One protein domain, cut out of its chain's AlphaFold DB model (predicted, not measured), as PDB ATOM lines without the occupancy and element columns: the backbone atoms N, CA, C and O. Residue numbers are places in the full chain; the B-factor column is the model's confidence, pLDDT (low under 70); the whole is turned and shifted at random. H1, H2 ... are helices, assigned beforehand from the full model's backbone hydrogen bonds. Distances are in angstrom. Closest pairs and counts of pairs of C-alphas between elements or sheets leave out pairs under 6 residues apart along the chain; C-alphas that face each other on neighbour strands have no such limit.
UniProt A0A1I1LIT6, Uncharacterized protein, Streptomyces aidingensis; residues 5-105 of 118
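AT A GLANCE: This is residues 5 to 105 of the 118 residues of an uncharacterized protein of Streptomyces aidingensis (UniProt A0A1I1LIT6). The domain is an up-and-down bundle of five helices, partly aligned and partly crossed: H1 and H4 cross in close contact, H2 and H3 form a hairpin beside them, and H5 folds back along the side away from H3, reaching H1, H2 and the last part of H4. The turn from H3 to H4 sticks out at one end of the long axis with residues 63 to 68, and the turn from H4 to H5 lies toward the other end. The printed part has 101 residues with five named helices, H1 to H5 in chain order, and no named strand; the class is all helix. It is compact, with a radius of gyration of the C-alphas of 13.1 A and spans of 42 by 29 by 21 A.

HOW THE PARTS SIT: In the bundle, H1 (residues 5 to 19) is followed by H2 (residues 26 to 40), and this hairpin only just touches, through residue 17 of H1 and residues 29 to 33 of H2, with 3 pairs of C-alphas within 8 A. H2 forms a hairpin with H3 (residues 46 to 62); their closest C-alphas, of Ala 34 and Arg 47, are 4.9 A apart, at a tilt of 36 degrees, only just steep. H3 and H4 (residues 67 to 88) touch through residues 57 to 61 and 67 to 74, closest at the C-alphas of Leu 61 and Ala 70, 6.2 A, at a shallow tilt of 20 degrees, opposite ways. H4 also touches H1, with 28 pairs of C-alphas within 8 A; the closest are those of Ala 11 and Ala 79, 4.7 A, at a steep tilt of 41 degrees, opposite ways. H5 (residues 91 to 104) touches H4 with residues 94 to 98, the closest C-alphas being those of Leu 86 and Arg 94, 5.5 A. H5 touches H2 at a shallow tilt of 11 degrees, opposite ways, with the C-alphas of Phe 40 and Ala 97 closest at 6.6 A. H5 touches H1 with residues 98 to 102, the C-alphas of Ala 13 and Leu 101 closest at 6.9 A, and runs the same way. H1 and H3 are near each other; H2 and H4 are apart, and so are H3 and H5. In H1, H2, H3, H4 and H5 every O i to N i+4 pair is within hydrogen-bond range.

IN THESE COORDINATES: H1 begins at C-alpha 5, (182.511, 273.712, 218.655), and measures 21.1 A. H2 measures 21.5 A and H3 24.5 A. H4, the longest, measures 31.3 A and begins at C-alpha 67, (160.315, 271.998, 236.878). H5 measures 20.2 A and ends at C-alpha 104, (184.300, 276.408, 234.787).

THE WHOLE: The two C-alphas farthest apart are those of Pro 65 and Pro 92, 42.2 A. The printed part has no cut. The links H2 to H3, H3 to H4 and H4 to H5 are tight, and H1 to H2 is short. The mean pLDDT of the printed part is 93.3, and no printed residue is under 70.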
ATOM      1  N   PRO A   5     182.027 273.591 217.279       77.44
ATOM      2  CA  PRO A   5     182.511 273.712 218.655       77.44
ATOM      3  C   PRO A   5     181.770 274.724 219.544       77.44
ATOM      4  O   PRO A   5     181.542 274.414 220.708       77.44
ATOM      5  N   VAL A   6     181.397 275.918 219.068       82.06
ATOM      6  CA  VAL A   6     180.894 276.990 219.963       82.06
ATOM      7  C   VAL A   6     179.483 276.700 220.478       82.06
ATOM      8  O   VAL A   6     179.193 276.972 221.640       82.06
ATOM      9  N   GLY A   7     178.617 276.128 219.637       87.44
ATOM     10  CA  GLY A   7     177.242 275.791 220.026       87.44
ATOM     11  C   GLY A   7     177.189 274.710 221.104       87.44
ATOM     12  O   GLY A   7     176.478 274.871 222.090       87.44
ATOM     13  N   ARG A   8     177.999 273.653 220.956       88.44
ATOM     14  CA  ARG A   8     178.076 272.567 221.944       88.44
ATOM     15  C   ARG A   8     178.582 273.058 223.297       88.44
ATOM     16  O   ARG A   8     177.959 272.789 224.308       88.44
ATOM     17  N   ILE A   9     179.653 273.853 223.303       88.62
ATOM     18  CA  ILE A   9     180.223 274.408 224.542       88.62
ATOM     19  C   ILE A   9     179.205 275.287 225.274       88.62
ATOM     20  O   ILE A   9     179.106 275.234 226.494       88.62
ATOM     21  N   ALA A  10     178.450 276.100 224.532       92.06
ATOM     22  CA  ALA A  10     177.407 276.934 225.109       92.06
ATOM     23  C   ALA A  10     176.252 276.107 225.694       92.06
ATOM     24  O   ALA A  10     175.738 276.469 226.747       92.06
ATOM     25  N   ALA A  11     175.865 275.007 225.041       91.56
ATOM     26  CA  ALA A  11     174.854 274.087 225.559       91.56
ATOM     27  C   ALA A  11     175.328 273.382 226.840       91.56
ATOM     28  O   ALA A  11     174.605 273.396 227.833       91.56
ATOM     29  N   ASP A  12     176.556 272.857 226.846       91.00
ATOM     30  CA  ASP A  12     177.150 272.189 228.009       91.00
ATOM     31  C   ASP A  12     177.227 273.147 229.215       91.00
ATOM     32  O   ASP A  12     176.793 272.814 230.318       91.00
ATOM     33  N   ALA A  13     177.711 274.375 228.996       92.19
ATOM     34  CA  ALA A  13     177.791 275.393 230.041       92.19
ATOM     35  C   ALA A  13     176.407 275.847 230.528       92.19
ATOM     36  O   ALA A  13     176.209 276.039 231.725       92.19
ATOM     37  N   ALA A  14     175.429 275.991 229.630       94.69
ATOM     38  CA  ALA A  14     174.059 276.321 230.014       94.69
ATOM     39  C   ALA A  14     173.420 275.227 230.878       94.69
ATOM     40  O   ALA A  14     172.762 275.551 231.864       94.69
ATOM     41  N   GLY A  15     173.656 273.956 230.541       94.00
ATOM     42  CA  GLY A  15     173.222 272.820 231.351       94.00
ATOM     43  C   GLY A  15     173.864 272.832 232.738       94.00
ATOM     44  O   GLY A  15     173.173 272.628 233.728       94.00
ATOM     45  N   GLY A  16     175.153 273.165 232.832       92.25
ATOM     46  CA  GLY A  16     175.836 273.330 234.116       92.25
ATOM     47  C   GLY A  16     175.301 274.493 234.960       92.25
ATOM     48  O   GLY A  16     175.123 274.344 236.165       92.25
ATOM     49  N   ILE A  17     174.989 275.636 234.338       94.50
ATOM     50  CA  ILE A  17     174.386 276.790 235.026       94.50
ATOM     51  C   ILE A  17     173.002 276.432 235.573       94.50
ATOM     52  O   ILE A  17     172.731 276.673 236.744       94.50
ATOM     53  N   VAL A  18     172.124 275.871 234.736       95.81
ATOM     54  CA  VAL A  18     170.738 275.560 235.122       95.81
ATOM     55  C   VAL A  18     170.668 274.352 236.056       95.81
ATOM     56  O   VAL A  18     169.853 274.339 236.973       95.81
ATOM     57  N   GLY A  19     171.536 273.359 235.862       94.12
ATOM     58  CA  GLY A  19     171.618 272.167 236.704       94.12
ATOM     59  C   GLY A  19     172.108 272.453 238.123       94.12
ATOM     60  O   GLY A  19     171.703 271.753 239.044       94.12
ATOM     61  N   ALA A  20     172.917 273.497 238.315       94.62
ATOM     62  CA  ALA A  20     173.352 273.930 239.642       94.62
ATOM     63  C   ALA A  20     172.282 274.732 240.405       94.62
ATOM     64  O   ALA A  20     172.421 274.956 241.601       94.62
ATOM     65  N   ILE A  21     171.213 275.196 239.749       94.62
ATOM     66  CA  ILE A  21     170.163 275.963 240.429       94.62
ATOM     67  C   ILE A  21     169.406 275.054 241.399       94.62
ATOM     68  O   ILE A  21     168.789 274.064 241.000       94.62
ATOM     69  N   GLY A  22     169.407 275.453 242.672       92.19
ATOM     70  CA  GLY A  22     168.790 274.698 243.760       92.19
ATOM     71  C   GLY A  22     169.700 273.632 244.374       92.19
ATOM     72  O   GLY A  22     169.238 272.900 245.246       92.19
ATOM     73  N   THR A  23     170.968 273.543 243.952       93.62
ATOM     74  CA  THR A  23     171.985 272.691 244.587       93.62
ATOM     75  C   THR A  23     172.888 273.507 245.514       93.62
ATOM     76  O   THR A  23     172.923 274.736 245.443       93.62
ATOM     77  N   ASP A  24     173.654 272.824 246.368       93.06
ATOM     78  CA  ASP A  24     174.642 273.457 247.254       93.06
ATOM     79  C   ASP A  24     175.762 274.191 246.482       93.06
ATOM     80  O   ASP A  24     176.375 275.121 247.004       93.06
ATOM     81  N   ASP A  25     176.003 273.819 245.221       91.62
ATOM     82  CA  ASP A  25     177.009 274.443 244.352       91.62
ATOM     83  C   ASP A  25     176.524 275.745 243.689       91.62
ATOM     84  O   ASP A  25     177.319 276.441 243.041       91.62
ATOM     85  N   TRP A  26     175.235 276.092 243.829       94.06
ATOM     86  CA  TRP A  26     174.615 277.210 243.115       94.06
ATOM     87  C   TRP A  26     175.381 278.520 243.287       94.06
ATOM     88  O   TRP A  26     175.694 279.183 242.299       94.06
ATOM     89  N   ASP A  27     175.725 278.881 244.523       94.06
ATOM     90  CA  ASP A  27     176.387 280.154 244.816       94.06
ATOM     91  C   ASP A  27     177.749 280.260 244.118       94.06
ATOM     92  O   ASP A  27     178.087 281.305 243.556       94.06
ATOM     93  N   GLY A  28     178.504 279.159 244.068       93.56
ATOM     94  CA  GLY A  28     179.780 279.101 243.357       93.56
ATOM     95  C   GLY A  28     179.608 279.276 241.847       93.56
ATOM     96  O   GLY A  28     180.295 280.094 241.228       93.56
ATOM     97  N   VAL A  29     178.651 278.558 241.251       93.94
ATOM     98  CA  VAL A  29     178.350 278.629 239.811       93.94
ATOM     99  C   VAL A  29     177.825 280.009 239.415       93.94
ATOM    100  O   VAL A  29     178.211 280.556 238.374       93.94
ATOM    101  N   ARG A  30     176.973 280.593 240.256       95.38
ATOM    102  CA  ARG A  30     176.380 281.917 240.083       95.38
ATOM    103  C   ARG A  30     177.447 283.005 240.037       95.38
ATOM    104  O   ARG A  30     177.484 283.788 239.084       95.38
ATOM    105  N   GLU A  31     178.333 283.040 241.028       96.19
ATOM    106  CA  GLU A  31     179.407 284.035 241.094       96.19
ATOM    107  C   GLU A  31     180.409 283.843 239.942       96.19
ATOM    108  O   GLU A  31     180.712 284.802 239.229       96.19
ATOM    109  N   ALA A  32     180.829 282.602 239.664       95.62
ATOM    110  CA  ALA A  32     181.773 282.305 238.586       95.62
ATOM    111  C   ALA A  32     181.233 282.674 237.193       95.62
ATOM    112  O   ALA A  32     181.963 283.207 236.353       95.62
ATOM    113  N   THR A  33     179.940 282.440 236.945       95.06
ATOM    114  CA  THR A  33     179.276 282.833 235.695       95.06
ATOM    115  C   THR A  33     179.222 284.353 235.557       95.06
ATOM    116  O   THR A  33     179.529 284.892 234.491       95.06
ATOM    117  N   ALA A  34     178.855 285.068 236.624       96.50
ATOM    118  CA  ALA A  34     178.809 286.526 236.608       96.50
ATOM    119  C   ALA A  34     180.195 287.148 236.372       96.50
ATOM    120  O   ALA A  34     180.316 288.091 235.583       96.50
ATOM    121  N   ASP A  35     181.234 286.593 236.997       96.00
ATOM    122  CA  ASP A  35     182.623 287.011 236.798       96.00
ATOM    123  C   ASP A  35     183.119 286.718 235.378       96.00
ATOM    124  O   ASP A  35     183.780 287.563 234.769       96.00
ATOM    125  N   TRP A  36     182.736 285.576 234.798       96.12
ATOM    126  CA  TRP A  36     183.058 285.246 233.409       96.12
ATOM    127  C   TRP A  36     182.500 286.288 232.430       96.12
ATOM    128  O   TRP A  36     183.239 286.830 231.606       96.12
ATOM    129  N   PHE A  37     181.218 286.649 232.548       95.56
ATOM    130  CA  PHE A  37     180.627 287.683 231.691       95.56
ATOM    131  C   PHE A  37     181.288 289.050 231.890       95.56
ATOM    132  O   PHE A  37     181.577 289.739 230.910       95.56
ATOM    133  N   ALA A  38     181.542 289.442 233.141       95.75
ATOM    134  CA  ALA A  38     182.160 290.726 233.459       95.75
ATOM    135  C   ALA A  38     183.594 290.835 232.919       95.75
ATOM    136  O   ALA A  38     183.993 291.909 232.466       95.75
ATOM    137  N   ARG A  39     184.345 289.726 232.904       95.19
ATOM    138  CA  ARG A  39     185.693 289.651 232.329       95.19
ATOM    139  C   ARG A  39     185.699 289.906 230.823       95.19
ATOM    140  O   ARG A  39     186.525 290.677 230.351       95.19
ATOM    141  N   PHE A  40     184.803 289.259 230.076       94.75
ATOM    142  CA  PHE A  40     184.824 289.295 228.605       94.75
ATOM    143  C   PHE A  40     183.936 290.390 227.992       94.75
ATOM    144  O   PHE A  40     184.027 290.665 226.800       94.75
ATOM    145  N   ARG A  41     183.100 291.057 228.795       91.56
ATOM    146  CA  ARG A  41     182.375 292.276 228.412       91.56
ATOM    147  C   ARG A  41     182.427 293.291 229.559       91.56
ATOM    148  O   ARG A  41     181.412 293.523 230.222       91.56
ATOM    149  N   PRO A  42     183.595 293.905 229.808       86.62
ATOM    150  CA  PRO A  42     183.757 294.841 230.909       86.62
ATOM    151  C   PRO A  42     182.909 296.090 230.655       86.62
ATOM    152  O   PRO A  42     183.197 296.917 229.792       86.62
ATOM    153  N   ARG A  43     181.821 296.207 231.412       91.38
ATOM    154  CA  ARG A  43     180.942 297.374 231.465       91.38
ATOM    155  C   ARG A  43     180.560 297.606 232.916       91.38
ATOM    156  O   ARG A  43     180.324 296.640 233.643       91.38
ATOM    157  N   ASP A  44     180.412 298.865 233.319       92.94
ATOM    158  CA  ASP A  44     179.947 299.196 234.666       92.94
ATOM    159  C   ASP A  44     178.669 298.427 235.021       92.94
ATOM    160  O   ASP A  44     177.680 298.416 234.267       92.94
ATOM    161  N   GLY A  45     178.731 297.726 236.153       94.19
ATOM    162  CA  GLY A  45     177.655 296.896 236.682       94.19
ATOM    163  C   GLY A  45     177.387 295.586 235.931       94.19
ATOM    164  O   GLY A  45     176.346 294.983 236.169       94.19
ATOM    165  N   GLU A  46     178.248 295.136 235.006       94.19
ATOM    166  CA  GLU A  46     177.985 293.910 234.232       94.19
ATOM    167  C   GLU A  46     177.848 292.678 235.121       94.19
ATOM    168  O   GLU A  46     176.876 291.936 234.987       94.19
ATOM    169  N   ARG A  47     178.756 292.519 236.087       96.69
ATOM    170  CA  ARG A  47     178.706 291.439 237.076       96.69
ATOM    171  C   ARG A  47     177.365 291.416 237.809       96.69
ATOM    172  O   ARG A  47     176.673 290.405 237.802       96.69
ATOM    173  N   GLN A  48     176.957 292.552 238.381       97.19
ATOM    174  CA  GLN A  48     175.701 292.672 239.129       97.19
ATOM    175  C   GLN A  48     174.480 292.419 238.236       97.19
ATOM    176  O   GLN A  48     173.526 291.777 238.670       97.19
ATOM    177  N   ARG A  49     174.512 292.864 236.972       97.12
ATOM    178  CA  ARG A  49     173.454 292.565 235.995       97.12
ATOM    179  C   ARG A  49     173.327 291.069 235.715       97.12
ATOM    180  O   ARG A  49     172.206 290.594 235.539       97.12
ATOM    181  N   GLN A  50     174.440 290.339 235.629       96.94
ATOM    182  CA  GLN A  50     174.381 288.895 235.413       96.94
ATOM    183  C   GLN A  50     173.958 288.144 236.674       96.94
ATOM    184  O   GLN A  50     173.134 287.246 236.550       96.94
ATOM    185  N   LEU A  51     174.407 288.558 237.865       98.12
ATOM    186  CA  LEU A  51     173.913 288.004 239.132       98.12
ATOM    187  C   LEU A  51     172.392 288.132 239.244       98.12
ATOM    188  O   LEU A  51     171.710 287.129 239.393       98.12
ATOM    189  N   ALA A  52     171.845 289.333 239.033       97.94
ATOM    190  CA  ALA A  52     170.399 289.547 239.089       97.94
ATOM    191  C   ALA A  52     169.628 288.697 238.061       97.94
ATOM    192  O   ALA A  52     168.500 288.268 238.305       97.94
ATOM    193  N   ARG A  53     170.224 288.436 236.891       97.50
ATOM    194  CA  ARG A  53     169.630 287.567 235.864       97.50
ATOM    195  C   ARG A  53     169.662 286.093 236.261       97.50
ATOM    196  O   ARG A  53     168.710 285.375 235.962       97.50
ATOM    197  N   LEU A  54     170.754 285.650 236.874       97.62
ATOM    198  CA  LEU A  54     170.896 284.305 237.420       97.62
ATOM    199  C   LEU A  54     169.876 284.095 238.547       97.62
ATOM    200  O   LEU A  54     169.134 283.123 238.491       97.62
ATOM    201  N   ASP A  55     169.725 285.073 239.443       97.56
ATOM    202  CA  ASP A  55     168.703 285.077 240.501       97.56
ATOM    203  C   ASP A  55     167.287 285.005 239.917       97.56
ATOM    204  O   ASP A  55     166.509 284.131 240.273       97.56
ATOM    205  N   THR A  56     166.986 285.828 238.905       97.44
ATOM    206  CA  THR A  56     165.690 285.772 238.201       97.44
ATOM    207  C   THR A  56     165.438 284.401 237.558       97.44
ATOM    208  O   THR A  56     164.296 283.954 237.480       97.44
ATOM    209  N   THR A  57     166.486 283.735 237.059       97.00
ATOM    210  CA  THR A  57     166.365 282.383 236.485       97.00
ATOM    211  C   THR A  57     166.048 281.369 237.581       97.00
ATOM    212  O   THR A  57     165.161 280.541 237.393       97.00
ATOM    213  N   ALA A  58     166.738 281.458 238.721       97.00
ATOM    214  CA  ALA A  58     166.515 280.588 239.869       97.00
ATOM    215  C   ALA A  58     165.098 280.743 240.432       97.00
ATOM    216  O   ALA A  58     164.385 279.750 240.583       97.00
ATOM    217  N   ASP A  59     164.642 281.982 240.617       97.00
ATOM    218  CA  ASP A  59     163.279 282.283 241.052       97.00
ATOM    219  C   ASP A  59     162.251 281.717 240.064       97.00
ATOM    220  O   ASP A  59     161.307 281.034 240.460       97.00
ATOM    221  N   ALA A  60     162.453 281.935 238.760       96.12
ATOM    222  CA  ALA A  60     161.544 281.437 237.731       96.12
ATOM    223  C   ALA A  60     161.467 279.904 237.682       96.12
ATOM    224  O   ALA A  60     160.406 279.370 237.363       96.12
ATOM    225  N   LEU A  61     162.565 279.203 237.979       96.31
ATOM    226  CA  LEU A  61     162.577 277.744 238.098       96.31
ATOM    227  C   LEU A  61     161.846 277.280 239.360       96.31
ATOM    228  O   LEU A  61     161.027 276.373 239.271       96.31
ATOM    229  N   SER A  62     162.062 277.944 240.498       94.50
ATOM    230  CA  SER A  62     161.395 277.600 241.765       94.50
ATOM    231  C   SER A  62     159.872 277.783 241.730       94.50
ATOM    232  O   SER A  62     159.142 277.118 242.462       94.50
ATOM    233  N   LEU A  63     159.386 278.687 240.872       95.69
ATOM    234  CA  LEU A  63     157.966 278.999 240.699       95.69
ATOM    235  C   LEU A  63     157.313 278.231 239.542       95.69
ATOM    236  O   LEU A  63     156.113 278.395 239.302       95.69
ATOM    237  N   ALA A  64     158.079 277.445 238.782       95.69
ATOM    238  CA  ALA A  64     157.550 276.742 237.625       95.69
ATOM    239  C   ALA A  64     156.620 275.590 238.054       95.69
ATOM    240  O   ALA A  64     156.970 274.819 238.944       95.69
ATOM    241  N   PRO A  65     155.452 275.420 237.405       93.44
ATOM    242  CA  PRO A  65     154.553 274.301 237.700       93.44
ATOM    243  C   PRO A  65     155.105 272.949 237.223       93.44
ATOM    244  O   PRO A  65     154.729 271.915 237.763       93.44
ATOM    245  N   ASP A  66     155.969 272.970 236.206       95.69
ATOM    246  CA  ASP A  66     156.698 271.816 235.687       95.69
ATOM    247  C   ASP A  66     158.184 272.179 235.654       95.69
ATOM    248  O   ASP A  66     158.636 272.977 234.826       95.69
ATOM    249  N   GLU A  67     158.917 271.658 236.632       91.56
ATOM    250  CA  GLU A  67     160.315 271.998 236.878       91.56
ATOM    251  C   GLU A  67     161.241 271.446 235.786       91.56
ATOM    252  O   GLU A  67     162.181 272.126 235.377       91.56
ATOM    253  N   GLU A  68     160.962 270.245 235.271       92.44
ATOM    254  CA  GLU A  68     161.759 269.602 234.221       92.44
ATOM    255  C   GLU A  68     161.622 270.371 232.904       92.44
ATOM    256  O   GLU A  68     162.620 270.825 232.334       92.44
ATOM    257  N   LEU A  69     160.383 270.653 232.488       95.56
ATOM    258  CA  LEU A  69     160.115 271.445 231.290       95.56
ATOM    259  C   LEU A  69     160.706 272.860 231.398       95.56
ATOM    260  O   LEU A  69     161.217 273.416 230.419       95.56
ATOM    261  N   ALA A  70     160.642 273.468 232.585       96.44
ATOM    262  CA  ALA A  70     161.230 274.778 232.822       96.44
ATOM    263  C   ALA A  70     162.765 274.743 232.764       96.44
ATOM    264  O   ALA A  70     163.354 275.656 232.178       96.44
ATOM    265  N   ARG A  71     163.415 273.703 233.307       94.62
ATOM    266  CA  ARG A  71     164.871 273.516 233.202       94.62
ATOM    267  C   ARG A  71     165.318 273.375 231.755       94.62
ATOM    268  O   ARG A  71     166.267 274.058 231.365       94.62
ATOM    269  N   ASP A  72     164.613 272.600 230.941       95.50
ATOM    270  CA  ASP A  72     164.919 272.463 229.512       95.50
ATOM    271  C   ASP A  72     164.798 273.804 228.777       95.50
ATOM    272  O   ASP A  72     165.707 274.232 228.053       95.50
ATOM    273  N   ALA A  73     163.703 274.530 229.019       96.44
ATOM    274  CA  ALA A  73     163.469 275.834 228.410       96.44
ATOM    275  C   ALA A  73     164.525 276.874 228.826       96.44
ATOM    276  O   ALA A  73     164.998 277.657 227.994       96.44
ATOM    277  N   TRP A  74     164.911 276.904 230.103       97.00
ATOM    278  CA  TRP A  74     165.951 277.806 230.594       97.00
ATOM    279  C   TRP A  74     167.343 277.415 230.105       97.00
ATOM    280  O   TRP A  74     168.115 278.309 229.754       97.00
ATOM    281  N   THR A  75     167.638 276.120 229.986       96.31
ATOM    282  CA  THR A  75     168.896 275.618 229.415       96.31
ATOM    283  C   THR A  75     169.052 276.085 227.971       96.31
ATOM    284  O   THR A  75     170.074 276.675 227.619       96.31
ATOM    285  N   ALA A  76     168.010 275.942 227.144       96.06
ATOM    286  CA  ALA A  76     168.029 276.432 225.767       96.06
ATOM    287  C   ALA A  76     168.255 277.956 225.690       96.06
ATOM    288  O   ALA A  76     169.103 278.430 224.931       96.06
ATOM    289  N   ARG A  77     167.559 278.737 226.530       97.38
ATOM    290  CA  ARG A  77     167.716 280.205 226.591       97.38
ATOM    291  C   ARG A  77     169.126 280.630 226.996       97.38
ATOM    292  O   ARG A  77     169.671 281.582 226.429       97.38
ATOM    293  N   TRP A  78     169.721 279.953 227.974       96.69
ATOM    294  CA  TRP A  78     171.094 280.221 228.400       96.69
ATOM    295  C   TRP A  78     172.111 279.825 227.329       96.69
ATOM    296  O   TRP A  78     173.032 280.601 227.065       96.69
ATOM    297  N   ALA A  79     171.906 278.698 226.643       95.62
ATOM    298  CA  ALA A  79     172.766 278.264 225.546       95.62
ATOM    299  C   ALA A  79     172.769 279.291 224.405       95.62
ATOM    300  O   ALA A  79     173.830 279.728 223.956       95.62
ATOM    301  N   GLU A  80     171.592 279.760 223.984       95.81
ATOM    302  CA  GLU A  80     171.478 280.819 222.977       95.81
ATOM    303  C   GLU A  80     172.191 282.098 223.417       95.81
ATOM    304  O   GLU A  80     172.966 282.676 222.652       95.81
ATOM    305  N   ARG A  81     171.986 282.528 224.667       95.81
ATOM    306  CA  ARG A  81     172.630 283.723 225.223       95.81
ATOM    307  C   ARG A  81     174.154 283.626 225.180       95.81
ATOM    308  O   ARG A  81     174.805 284.589 224.774       95.81
ATOM    309  N   LEU A  82     174.712 282.484 225.574       95.12
ATOM    310  CA  LEU A  82     176.149 282.223 225.522       95.12
ATOM    311  C   LEU A  82     176.660 282.228 224.078       95.12
ATOM    312  O   LEU A  82     177.675 282.861 223.795       95.12
ATOM    313  N   VAL A  83     175.932 281.617 223.137       94.94
ATOM    314  CA  VAL A  83     176.278 281.663 221.708       94.94
ATOM    315  C   VAL A  83     176.308 283.099 221.187       94.94
ATOM    316  O   VAL A  83     177.267 283.479 220.512       94.94
ATOM    317  N   TYR A  84     175.283 283.903 221.479       94.50
ATOM    318  CA  TYR A  84     175.238 285.303 221.057       94.50
ATOM    319  C   TYR A  84     176.386 286.108 221.657       94.50
ATOM    320  O   TYR A  84     177.042 286.851 220.932       94.50
ATOM    321  N   PHE A  85     176.664 285.921 222.948       95.00
ATOM    322  CA  PHE A  85     177.779 286.579 223.617       95.00
ATOM    323  C   PHE A  85     179.117 286.227 222.962       95.00
ATOM    324  O   PHE A  85     179.848 287.115 222.544       95.00
ATOM    325  N   LEU A  86     179.406 284.935 222.794       93.38
ATOM    326  CA  LEU A  86     180.664 284.468 222.214       93.38
ATOM    327  C   LEU A  86     180.855 284.955 220.775       93.38
ATOM    328  O   LEU A  86     181.972 285.281 220.385       93.38
ATOM    329  N   ARG A  87     179.786 285.016 219.973       91.38
ATOM    330  CA  ARG A  87     179.839 285.522 218.591       91.38
ATOM    331  C   ARG A  87     180.158 287.012 218.502       91.38
ATOM    332  O   ARG A  87     180.770 287.413 217.518       91.38
ATOM    333  N   ASP A  88     179.721 287.789 219.486       93.69
ATOM    334  CA  ASP A  88     179.927 289.237 219.552       93.69
ATOM    335  C   ASP A  88     181.368 289.605 219.949       93.69
ATOM    336  O   ASP A  88     181.857 290.678 219.609       93.69
ATOM    337  N   LEU A  89     182.081 288.690 220.614       93.00
ATOM    338  CA  LEU A  89     183.487 288.875 220.960       93.00
ATOM    339  C   LEU A  89     184.403 288.832 219.730       93.00
ATOM    340  O   LEU A  89     184.212 288.043 218.790       93.00
ATOM    341  N   ALA A  90     185.480 289.618 219.795       89.94
ATOM    342  CA  ALA A  90     186.576 289.528 218.843       89.94
ATOM    343  C   ALA A  90     187.179 288.105 218.850       89.94
ATOM    344  O   ALA A  90     187.157 287.429 219.878       89.94
ATOM    345  N   PRO A  91     187.738 287.611 217.729       87.69
ATOM    346  CA  PRO A  91     188.286 286.255 217.651       87.69
ATOM    347  C   PRO A  91     189.254 285.832 218.777       87.69
ATOM    348  O   PRO A  91     189.083 284.704 219.246       87.69
ATOM    349  N   PRO A  92     190.224 286.661 219.230       87.44
ATOM    350  CA  PRO A  92     191.099 286.281 220.343       87.44
ATOM    351  C   PRO A  92     190.328 286.159 221.666       87.44
ATOM    352  O   PRO A  92     190.404 285.116 222.316       87.44
ATOM    353  N   ASP A  93     189.500 287.152 222.000       91.88
ATOM    354  CA  ASP A  93     188.699 287.163 223.231       91.88
ATOM    355  C   ASP A  93     187.679 286.023 223.250       91.88
ATOM    356  O   ASP A  93     187.439 285.408 224.283       91.88
ATOM    357  N   ARG A  94     187.103 285.677 222.092       93.12
ATOM    358  CA  ARG A  94     186.196 284.535 221.952       93.12
ATOM    359  C   ARG A  94     186.893 283.221 222.296       93.12
ATOM    360  O   ARG A  94     186.283 282.375 222.946       93.12
ATOM    361  N   ALA A  95     188.127 283.015 221.836       90.19
ATOM    362  CA  ALA A  95     188.867 281.786 222.115       90.19
ATOM    363  C   ALA A  95     189.188 281.657 223.612       90.19
ATOM    364  O   ALA A  95     188.993 280.589 224.193       90.19
ATOM    365  N   GLU A  96     189.601 282.758 224.240       92.31
ATOM    366  CA  GLU A  96     189.849 282.817 225.681       92.31
ATOM    367  C   GLU A  96     188.561 282.615 226.489       92.31
ATOM    368  O   GLU A  96     188.536 281.807 227.418       92.31
ATOM    369  N   ALA A  97     187.466 283.265 226.091       93.31
ATOM    370  CA  ALA A  97     186.159 283.120 226.719       93.31
ATOM    371  C   ALA A  97     185.659 281.676 226.653       93.31
ATOM    372  O   ALA A  97     185.201 281.137 227.658       93.31
ATOM    373  N   VAL A  98     185.807 281.020 225.499       90.88
ATOM    374  CA  VAL A  98     185.483 279.600 225.323       90.88
ATOM    375  C   VAL A  98     186.329 278.708 226.235       90.88
ATOM    376  O   VAL A  98     185.793 277.781 226.844       90.88
ATOM    377  N   ALA A  99     187.635 278.962 226.341       89.88
ATOM    378  CA  ALA A  99     188.517 278.191 227.213       89.88
ATOM    379  C   ALA A  99     188.155 278.375 228.695       89.88
ATOM    380  O   ALA A  99     188.055 277.392 229.425       89.88
ATOM    381  N   ALA A 100     187.889 279.613 229.116       91.12
ATOM    382  CA  ALA A 100     187.450 279.927 230.470       91.12
ATOM    383  C   ALA A 100     186.087 279.295 230.793       91.12
ATOM    384  O   ALA A 100     185.914 278.753 231.876       91.12
ATOM    385  N   LEU A 101     185.147 279.297 229.840       89.00
ATOM    386  CA  LEU A 101     183.843 278.655 230.009       89.00
ATOM    387  C   LEU A 101     184.013 277.133 230.169       89.00
ATOM    388  O   LEU A 101     183.485 276.542 231.097       89.00
ATOM    389  N   ARG A 102     184.843 276.482 229.349       84.88
ATOM    390  CA  ARG A 102     185.135 275.045 229.513       84.88
ATOM    391  C   ARG A 102     185.779 274.689 230.854       84.88
ATOM    392  O   ARG A 102     185.531 273.605 231.363       84.88
ATOM    393  N   ALA A 103     186.630 275.561 231.392       84.38
ATOM    394  CA  ALA A 103     187.309 275.320 232.664       84.38
ATOM    395  C   ALA A 103     186.362 275.412 233.870       84.38
ATOM    396  O   ALA A 103     186.594 274.763 234.883       84.38
ATOM    397  N   LEU A 104     185.311 276.223 233.752       81.12
ATOM    398  CA  LEU A 104     184.300 276.408 234.787       81.12
ATOM    399  C   LEU A 104     183.262 275.276 234.801       81.12
ATOM    400  O   LEU A 104     182.772 274.915 235.866       81.12
ATOM    401  N   TRP A 105     182.973 274.688 233.637       73.88
ATOM    402  CA  TRP A 105     182.064 273.548 233.496       73.88
ATOM    403  C   TRP A 105     182.790 272.401 232.799       73.88
ATOM    404  O   TRP A 105     182.547 272.162 231.608       73.88
TER     405      TRP A 105